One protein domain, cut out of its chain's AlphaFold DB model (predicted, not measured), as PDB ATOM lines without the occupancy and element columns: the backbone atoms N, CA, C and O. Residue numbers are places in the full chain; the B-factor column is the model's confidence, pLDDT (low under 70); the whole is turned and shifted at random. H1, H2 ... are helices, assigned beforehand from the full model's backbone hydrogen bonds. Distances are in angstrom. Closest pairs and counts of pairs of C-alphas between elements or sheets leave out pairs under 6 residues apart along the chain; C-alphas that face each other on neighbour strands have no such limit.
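AT A GLANCE: This is residues 201 to 259 of the 379 residues of an uncharacterized protein of Planctomycetaceae bacterium (UniProt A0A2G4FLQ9). A long helix, H1, and a shorter one, H2, make a helical hairpin of unequal arms: the chain turns at one end of H1 and H2 folds back side by side with it. The first part of H1, residues 201 to 214, sticks out as a bare arm and makes much of the length. The printed part has 59 residues with two named helices, H1 then H2, and no named strand; the class is all helix. It is only just loose, close to extended, with a radius of gyration of the C-alphas of 15.2 A, a rod spanning 52 by 16 by 15 A.

IN THESE COORDINATES: H1, residues 201 to 236, runs 51.8 A from C-alpha 201 at (14.086, -48.819, -44.273) to C-alpha 236 at (65.836, -50.091, -44.210). H2, residues 239 to 256, runs 25.6 A and ends with C-alpha 256 at (37.939, -50.488, -37.016).

HOW THE PARTS SIT: H1 touches H2 with residues 219 to 234 alone; the closest C-alphas, those of Tyr 233 and Ala 242, are 5.3 A apart. They form a helical hairpin, at a shallow tilt of 20 degrees, opposite ways. In H1 and H2 every O i to N i+4 pair is within hydrogen-bond range.

THE WHOLE: The C-alphas farthest apart, those of Pro 201 and Lys 237, are 52.4 A apart. The link from H1 to H2 is tight, and the printed part has no cut. No printed residue is under 70 in pLDDT.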
ATOM      1  N   PRO A 201      13.156 -48.032 -45.092       91.81
ATOM      2  CA  PRO A 201      14.086 -48.819 -44.273       91.81
ATOM      3  C   PRO A 201      14.899 -49.854 -45.065       91.81
ATOM      4  O   PRO A 201      16.067 -50.087 -44.767       91.81
ATOM      5  N   GLY A 202      14.309 -50.443 -46.113       92.25
ATOM      6  CA  GLY A 202      15.013 -51.367 -47.007       92.25
ATOM      7  C   GLY A 202      16.182 -50.718 -47.755       92.25
ATOM      8  O   GLY A 202      17.228 -51.345 -47.890       92.25
ATOM      9  N   VAL A 203      16.038 -49.454 -48.171       92.62
ATOM     10  CA  VAL A 203      17.107 -48.687 -48.833       92.62
ATOM     11  C   VAL A 203      18.228 -48.385 -47.846       92.62
ATOM     12  O   VAL A 203      19.392 -48.599 -48.166       92.62
ATOM     13  N   LEU A 204      17.892 -47.954 -46.628       93.38
ATOM     14  CA  LEU A 204      18.889 -47.671 -45.590       93.38
ATOM     15  C   LEU A 204      19.684 -48.927 -45.207       93.38
ATOM     16  O   LEU A 204      20.909 -48.872 -45.116       93.38
ATOM     17  N   ASN A 205      19.010 -50.071 -45.057       93.00
ATOM     18  CA  ASN A 205      19.672 -51.349 -44.789       93.00
ATOM     19  C   ASN A 205      20.598 -51.773 -45.936       93.00
ATOM     20  O   ASN A 205      21.687 -52.292 -45.690       93.00
ATOM     21  N   GLU A 206      20.183 -51.558 -47.186       93.31
ATOM     22  CA  GLU A 206      21.015 -51.848 -48.353       93.31
ATOM     23  C   GLU A 206      22.269 -50.961 -48.381       93.31
ATOM     24  O   GLU A 206      23.381 -51.477 -48.512       93.31
ATOM     25  N   VAL A 207      22.103 -49.647 -48.194       93.31
ATOM     26  CA  VAL A 207      23.206 -48.678 -48.103       93.31
ATOM     27  C   VAL A 207      24.184 -49.080 -47.002       93.31
ATOM     28  O   VAL A 207      25.394 -49.129 -47.235       93.31
ATOM     29  N   GLU A 208      23.681 -49.428 -45.818       92.44
ATOM     30  CA  GLU A 208      24.526 -49.840 -44.698       92.44
ATOM     31  C   GLU A 208      25.279 -51.140 -45.000       92.44
ATOM     32  O   GLU A 208      26.482 -51.222 -44.766       92.44
ATOM     33  N   THR A 209      24.610 -52.125 -45.603       92.62
ATOM     34  CA  THR A 209      25.220 -53.416 -45.957       92.62
ATOM     35  C   THR A 209      26.339 -53.252 -46.987       92.62
ATOM     36  O   THR A 209      27.429 -53.803 -46.811       92.62
ATOM     37  N   ILE A 210      26.096 -52.489 -48.060       91.88
ATOM     38  CA  ILE A 210      27.094 -52.249 -49.115       91.88
ATOM     39  C   ILE A 210      28.298 -51.502 -48.538       91.88
ATOM     40  O   ILE A 210      29.443 -51.910 -48.750       91.88
ATOM     41  N   THR A 211      28.041 -50.425 -47.792       90.25
ATOM     42  CA  THR A 211      29.096 -49.542 -47.280       90.25
ATOM     43  C   THR A 211      29.916 -50.203 -46.178       90.25
ATOM     44  O   THR A 211      31.140 -50.119 -46.227       90.25
ATOM     45  N   SER A 212      29.288 -50.930 -45.248       87.94
ATOM     46  CA  SER A 212      29.993 -51.680 -44.199       87.94
ATOM     47  C   SER A 212      30.904 -52.755 -44.788       87.94
ATOM     48  O   SER A 212      32.095 -52.785 -44.484       87.94
ATOM     49  N   LYS A 213      30.392 -53.573 -45.717       88.31
ATOM     50  CA  LYS A 213      31.198 -54.614 -46.369       88.31
ATOM     51  C   LYS A 213      32.407 -54.024 -47.100       88.31
ATOM     52  O   LYS A 213      33.519 -54.539 -46.990       88.31
ATOM     53  N   LYS A 214      32.210 -52.933 -47.845       87.50
ATOM     54  CA  LYS A 214      33.301 -52.271 -48.572       87.50
ATOM     55  C   LYS A 214      34.298 -51.591 -47.645       87.50
ATOM     56  O   LYS A 214      35.496 -51.650 -47.916       87.50
ATOM     57  N   GLN A 215      33.832 -51.002 -46.545       85.81
ATOM     58  CA  GLN A 215      34.705 -50.439 -45.521       85.81
ATOM     59  C   GLN A 215      35.594 -51.512 -44.898       85.81
ATOM     60  O   GLN A 215      36.785 -51.276 -44.726       85.81
ATOM     61  N   GLU A 216      35.049 -52.688 -44.584       85.44
ATOM     62  CA  GLU A 216      35.825 -53.808 -44.042       85.44
ATOM     63  C   GLU A 216      36.886 -54.297 -45.034       85.44
ATOM     64  O   GLU A 216      38.056 -54.427 -44.667       85.44
ATOM     65  N   GLU A 217      36.504 -54.511 -46.299       87.06
ATOM     66  CA  GLU A 217      37.427 -54.907 -47.372       87.06
ATOM     67  C   GLU A 217      38.571 -53.892 -47.533       87.06
ATOM     68  O   GLU A 217      39.745 -54.269 -47.603       87.06
ATOM     69  N   TYR A 218      38.243 -52.597 -47.557       85.31
ATOM     70  CA  TYR A 218      39.225 -51.528 -47.706       85.31
ATOM     71  C   TYR A 218      40.136 -51.398 -46.491       85.31
ATOM     72  O   TYR A 218      41.355 -51.425 -46.642       85.31
ATOM     73  N   SER A 219      39.560 -51.325 -45.289       86.69
ATOM     74  CA  SER A 219      40.314 -51.268 -44.038       86.69
ATOM     75  C   SER A 219      41.263 -52.459 -43.904       86.69
ATOM     76  O   SER A 219      42.414 -52.289 -43.517       86.69
ATOM     77  N   SER A 220      40.812 -53.670 -44.251       88.00
ATOM     78  CA  SER A 220      41.640 -54.881 -44.217       88.00
ATOM     79  C   SER A 220      42.858 -54.776 -45.137       88.00
ATOM     80  O   SER A 220      43.990 -55.094 -44.742       88.00
ATOM     81  N   LYS A 221      42.634 -54.290 -46.364       89.31
ATOM     82  CA  LYS A 221      43.691 -54.082 -47.352       89.31
ATOM     83  C   LYS A 221      44.659 -52.987 -46.908       89.31
ATOM     84  O   LYS A 221      45.862 -53.223 -46.897       89.31
ATOM     85  N   GLU A 222      44.145 -51.843 -46.465       90.25
ATOM     86  CA  GLU A 222      44.941 -50.708 -45.992       90.25
ATOM     87  C   GLU A 222      45.813 -51.093 -44.784       90.25
ATOM     88  O   GLU A 222      47.019 -50.842 -44.788       90.25
ATOM     89  N   LEU A 223      45.246 -51.789 -43.790       92.31
ATOM     90  CA  LEU A 223      45.990 -52.304 -42.635       92.31
ATOM     91  C   LEU A 223      47.100 -53.276 -43.057       92.31
ATOM     92  O   LEU A 223      48.197 -53.245 -42.496       92.31
ATOM     93  N   THR A 224      46.831 -54.133 -44.044       91.75
ATOM     94  CA  THR A 224      47.817 -55.089 -44.568       91.75
ATOM     95  C   THR A 224      48.941 -54.384 -45.327       91.75
ATOM     96  O   THR A 224      50.116 -54.676 -45.096       91.75
ATOM     97  N   ASP A 225      48.606 -53.432 -46.193       93.25
ATOM     98  CA  ASP A 225      49.578 -52.682 -46.988       93.25
ATOM     99  C   ASP A 225      50.471 -51.813 -46.094       93.25
ATOM    100  O   ASP A 225      51.694 -51.795 -46.262       93.25
ATOM    101  N   LEU A 226      49.892 -51.152 -45.088       94.19
ATOM    102  CA  LEU A 226      50.640 -50.392 -44.086       94.19
ATOM    103  C   LEU A 226      51.556 -51.292 -43.250       94.19
ATOM    104  O   LEU A 226      52.700 -50.915 -43.005       94.19
ATOM    105  N   ALA A 227      51.116 -52.495 -42.868       92.94
ATOM    106  CA  ALA A 227      51.982 -53.443 -42.167       92.94
ATOM    107  C   ALA A 227      53.183 -53.867 -43.026       92.94
ATOM    108  O   ALA A 227      54.328 -53.814 -42.572       92.94
ATOM    109  N   ASN A 228      52.949 -54.201 -44.298       93.69
ATOM    110  CA  ASN A 228      54.009 -54.574 -45.235       93.69
ATOM    111  C   ASN A 228      55.006 -53.427 -45.469       93.69
ATOM    112  O   ASN A 228      56.224 -53.637 -45.432       93.69
ATOM    113  N   ARG A 229      54.508 -52.199 -45.664       93.69
ATOM    114  CA  ARG A 229      55.343 -50.995 -45.809       93.69
ATOM    115  C   ARG A 229      56.137 -50.708 -44.540       93.69
ATOM    116  O   ARG A 229      57.340 -50.470 -44.625       93.69
ATOM    117  N   GLY A 230      55.508 -50.814 -43.374       93.00
ATOM    118  CA  GLY A 230      56.161 -50.684 -42.075       93.00
ATOM    119  C   GLY A 230      57.353 -51.627 -41.929       93.00
ATOM    120  O   GLY A 230      58.461 -51.188 -41.621       93.00
ATOM    121  N   MET A 231      57.172 -52.907 -42.267       92.88
ATOM    122  CA  MET A 231      58.260 -53.891 -42.247       92.88
ATOM    123  C   MET A 231      59.386 -53.568 -43.238       92.88
ATOM    124  O   MET A 231      60.550 -53.864 -42.956       92.88
ATOM    125  N   SER A 232      59.084 -52.939 -44.378       93.69
ATOM    126  CA  SER A 232      60.119 -52.471 -45.310       93.69
ATOM    127  C   SER A 232      60.978 -51.348 -44.709       93.69
ATOM    128  O   SER A 232      62.203 -51.398 -44.831       93.69
ATOM    129  N   TYR A 233      60.377 -50.412 -43.962       94.00
ATOM    130  CA  TYR A 233      61.115 -49.355 -43.265       94.00
ATOM    131  C   TYR A 233      61.979 -49.899 -42.125       94.00
ATOM    132  O   TYR A 233      63.114 -49.453 -41.959       94.00
ATOM    133  N   VAL A 234      61.506 -50.923 -41.402       91.44
ATOM    134  CA  VAL A 234      62.317 -51.623 -40.386       91.44
ATOM    135  C   VAL A 234      63.576 -52.222 -41.015       91.44
ATOM    136  O   VAL A 234      64.678 -52.036 -40.497       91.44
ATOM    137  N   ARG A 235      63.444 -52.902 -42.164       92.25
ATOM    138  CA  ARG A 235      64.594 -53.476 -42.893       92.25
ATOM    139  C   ARG A 235      65.566 -52.398 -43.373       92.25
ATOM    140  O   ARG A 235      66.773 -52.607 -43.311       92.25
ATOM    141  N   ALA A 236      65.045 -51.250 -43.804       93.12
ATOM    142  CA  ALA A 236      65.836 -50.091 -44.210       93.12
ATOM    143  C   ALA A 236      66.426 -49.293 -43.028       93.12
ATOM    144  O   ALA A 236      67.221 -48.384 -43.253       93.12
ATOM    145  N   LYS A 237      66.064 -49.630 -41.778       89.94
ATOM    146  CA  LYS A 237      66.395 -48.874 -40.555       89.94
ATOM    147  C   LYS A 237      65.937 -47.408 -40.604       89.94
ATOM    148  O   LYS A 237      66.551 -46.540 -39.988       89.94
ATOM    149  N   ASP A 238      64.844 -47.135 -41.311       93.25
ATOM    150  CA  ASP A 238      64.278 -45.795 -41.460       93.25
ATOM    151  C   ASP A 238      63.232 -45.528 -40.371       93.25
ATOM    152  O   ASP A 238      62.045 -45.823 -40.520       93.25
ATOM    153  N   TYR A 239      63.690 -44.981 -39.245       90.12
ATOM    154  CA  TYR A 239      62.847 -44.727 -38.076       90.12
ATOM    155  C   TYR A 239      61.716 -43.727 -38.341       90.12
ATOM    156  O   TYR A 239      60.582 -43.947 -37.916       90.12
ATOM    157  N   GLN A 240      61.999 -42.638 -39.060       91.31
ATOM    158  CA  GLN A 240      61.025 -41.564 -39.265       91.31
ATOM    159  C   GLN A 240      59.835 -42.050 -40.093       91.31
ATOM    160  O   GLN A 240      58.681 -41.811 -39.731       91.31
ATOM    161  N   ASN A 241      60.099 -42.781 -41.177       92.75
ATOM    162  CA  ASN A 241      59.028 -43.314 -42.011       92.75
ATOM    163  C   ASN A 241      58.327 -44.516 -41.364       92.75
ATOM    164  O   ASN A 241      57.106 -44.633 -41.479       92.75
ATOM    165  N   ALA A 242      59.047 -45.352 -40.613       93.00
ATOM    166  CA  ALA A 242      58.452 -46.421 -39.814       93.00
ATOM    167  C   ALA A 242      57.453 -45.890 -38.770       93.00
ATOM    168  O   ALA A 242      56.347 -46.424 -38.660       93.00
ATOM    169  N   LYS A 243      57.800 -44.809 -38.057       93.12
ATOM    170  CA  LYS A 243      56.923 -44.166 -37.068       93.12
ATOM    171  C   LYS A 243      55.649 -43.616 -37.706       93.12
ATOM    172  O   LYS A 243      54.557 -43.993 -37.292       93.12
ATOM    173  N   LYS A 244      55.775 -42.814 -38.770       94.75
ATOM    174  CA  LYS A 244      54.618 -42.277 -39.517       94.75
ATOM    175  C   LYS A 244      53.713 -43.385 -40.058       94.75
ATOM    176  O   LYS A 244      52.488 -43.259 -40.058       94.75
ATOM    177  N   CYS A 245      54.313 -44.481 -40.524       94.69
ATOM    178  CA  CYS A 245      53.582 -45.643 -41.017       94.69
ATOM    179  C   CYS A 245      52.786 -46.327 -39.897       94.69
ATOM    180  O   CYS A 245      51.622 -46.664 -40.106       94.69
ATOM    181  N   TYR A 246      53.383 -46.497 -38.713       94.25
ATOM    182  CA  TYR A 246      52.691 -47.045 -37.546       94.25
ATOM    183  C   TYR A 246      51.561 -46.129 -37.059       94.25
ATOM    184  O   TYR A 246      50.473 -46.619 -36.785       94.25
ATOM    185  N   GLU A 247      51.772 -44.813 -37.006       94.12
ATOM    186  CA  GLU A 247      50.730 -43.837 -36.642       94.12
ATOM    187  C   GLU A 247      49.539 -43.903 -37.608       94.12
ATOM    188  O   GLU A 247      48.386 -43.958 -37.177       94.12
ATOM    189  N   SER A 248      49.819 -43.985 -38.912       93.00
ATOM    190  CA  SER A 248      48.789 -44.158 -39.942       93.00
ATOM    191  C   SER A 248      48.027 -45.471 -39.751       93.00
ATOM    192  O   SER A 248      46.798 -45.484 -39.765       93.00
ATOM    193  N   TRP A 249      48.743 -46.574 -39.504       94.81
ATOM    194  CA  TRP A 249      48.138 -47.879 -39.229       94.81
ATOM    195  C   TRP A 249      47.266 -47.845 -37.970       94.81
ATOM    196  O   TRP A 249      46.128 -48.306 -38.006       94.81
ATOM    197  N   ALA A 250      47.756 -47.247 -36.881       91.94
ATOM    198  CA  ALA A 250      47.047 -47.135 -35.611       91.94
ATOM    199  C   ALA A 250      45.762 -46.303 -35.741       91.94
ATOM    200  O   ALA A 250      44.746 -46.651 -35.139       91.94
ATOM    201  N   ALA A 251      45.767 -45.254 -36.568       91.75
ATOM    202  CA  ALA A 251      44.570 -44.471 -36.865       91.75
ATOM    203  C   ALA A 251      43.499 -45.295 -37.606       91.75
ATOM    204  O   ALA A 251      42.309 -45.181 -37.307       91.75
ATOM    205  N   VAL A 252      43.890 -46.155 -38.554       89.75
ATOM    206  CA  VAL A 252      42.952 -47.076 -39.223       89.75
ATOM    207  C   VAL A 252      42.468 -48.159 -38.256       89.75
ATOM    208  O   VAL A 252      41.267 -48.396 -38.146       89.75
ATOM    209  N   ALA A 253      43.384 -48.761 -37.499       89.12
ATOM    210  CA  ALA A 253      43.096 -49.799 -36.517       89.12
ATOM    211  C   ALA A 253      42.120 -49.313 -35.431       89.12
ATOM    212  O   ALA A 253      41.188 -50.033 -35.083       89.12
ATOM    213  N   GLY A 254      42.280 -48.072 -34.958       86.69
ATOM    214  CA  GLY A 254      41.382 -47.442 -33.990       86.69
ATOM    215  C   GLY A 254      39.966 -47.221 -34.528       86.69
ATOM    216  O   GLY A 254      39.005 -47.451 -33.801       86.69
ATOM    217  N   ARG A 255      39.818 -46.854 -35.811       83.50
ATOM    218  CA  ARG A 255      38.499 -46.711 -36.462       83.50
ATOM    219  C   ARG A 255      37.759 -48.044 -36.597       83.50
ATOM    220  O   ARG A 255      36.540 -48.071 -36.494       83.50
ATOM    221  N   VAL A 256      38.493 -49.132 -36.828       84.00
ATOM    222  CA  VAL A 256      37.939 -50.488 -37.016       84.00
ATOM    223  C   VAL A 256      37.819 -51.250 -35.688       84.00
ATOM    224  O   VAL A 256      37.171 -52.289 -35.622       84.00
ATOM    225  N   GLY A 257      38.417 -50.736 -34.610       82.88
ATOM    226  CA  GLY A 257      38.383 -51.367 -33.291       82.88
ATOM    227  C   GLY A 257      39.288 -52.595 -33.164       82.88
ATOM    228  O   GLY A 257      38.975 -53.493 -32.386       82.88
ATOM    229  N   VAL A 258      40.400 -52.641 -33.907       84.62
ATOM    230  CA  VAL A 258      41.391 -53.728 -33.821       84.62
ATOM    231  C   VAL A 258      42.020 -53.745 -32.426       84.62
ATOM    232  O   VAL A 258      42.527 -52.728 -31.946       84.62
ATOM    233  N   LYS A 259      42.017 -54.910 -31.779       82.44
ATOM    234  CA  LYS A 259      42.573 -55.130 -30.440       82.44
ATOM    235  C   LYS A 259      43.935 -55.814 -30.498       82.44
ATOM    236  O   LYS A 259      44.296 -56.483 -31.466       82.44
TER     237      LYS A 259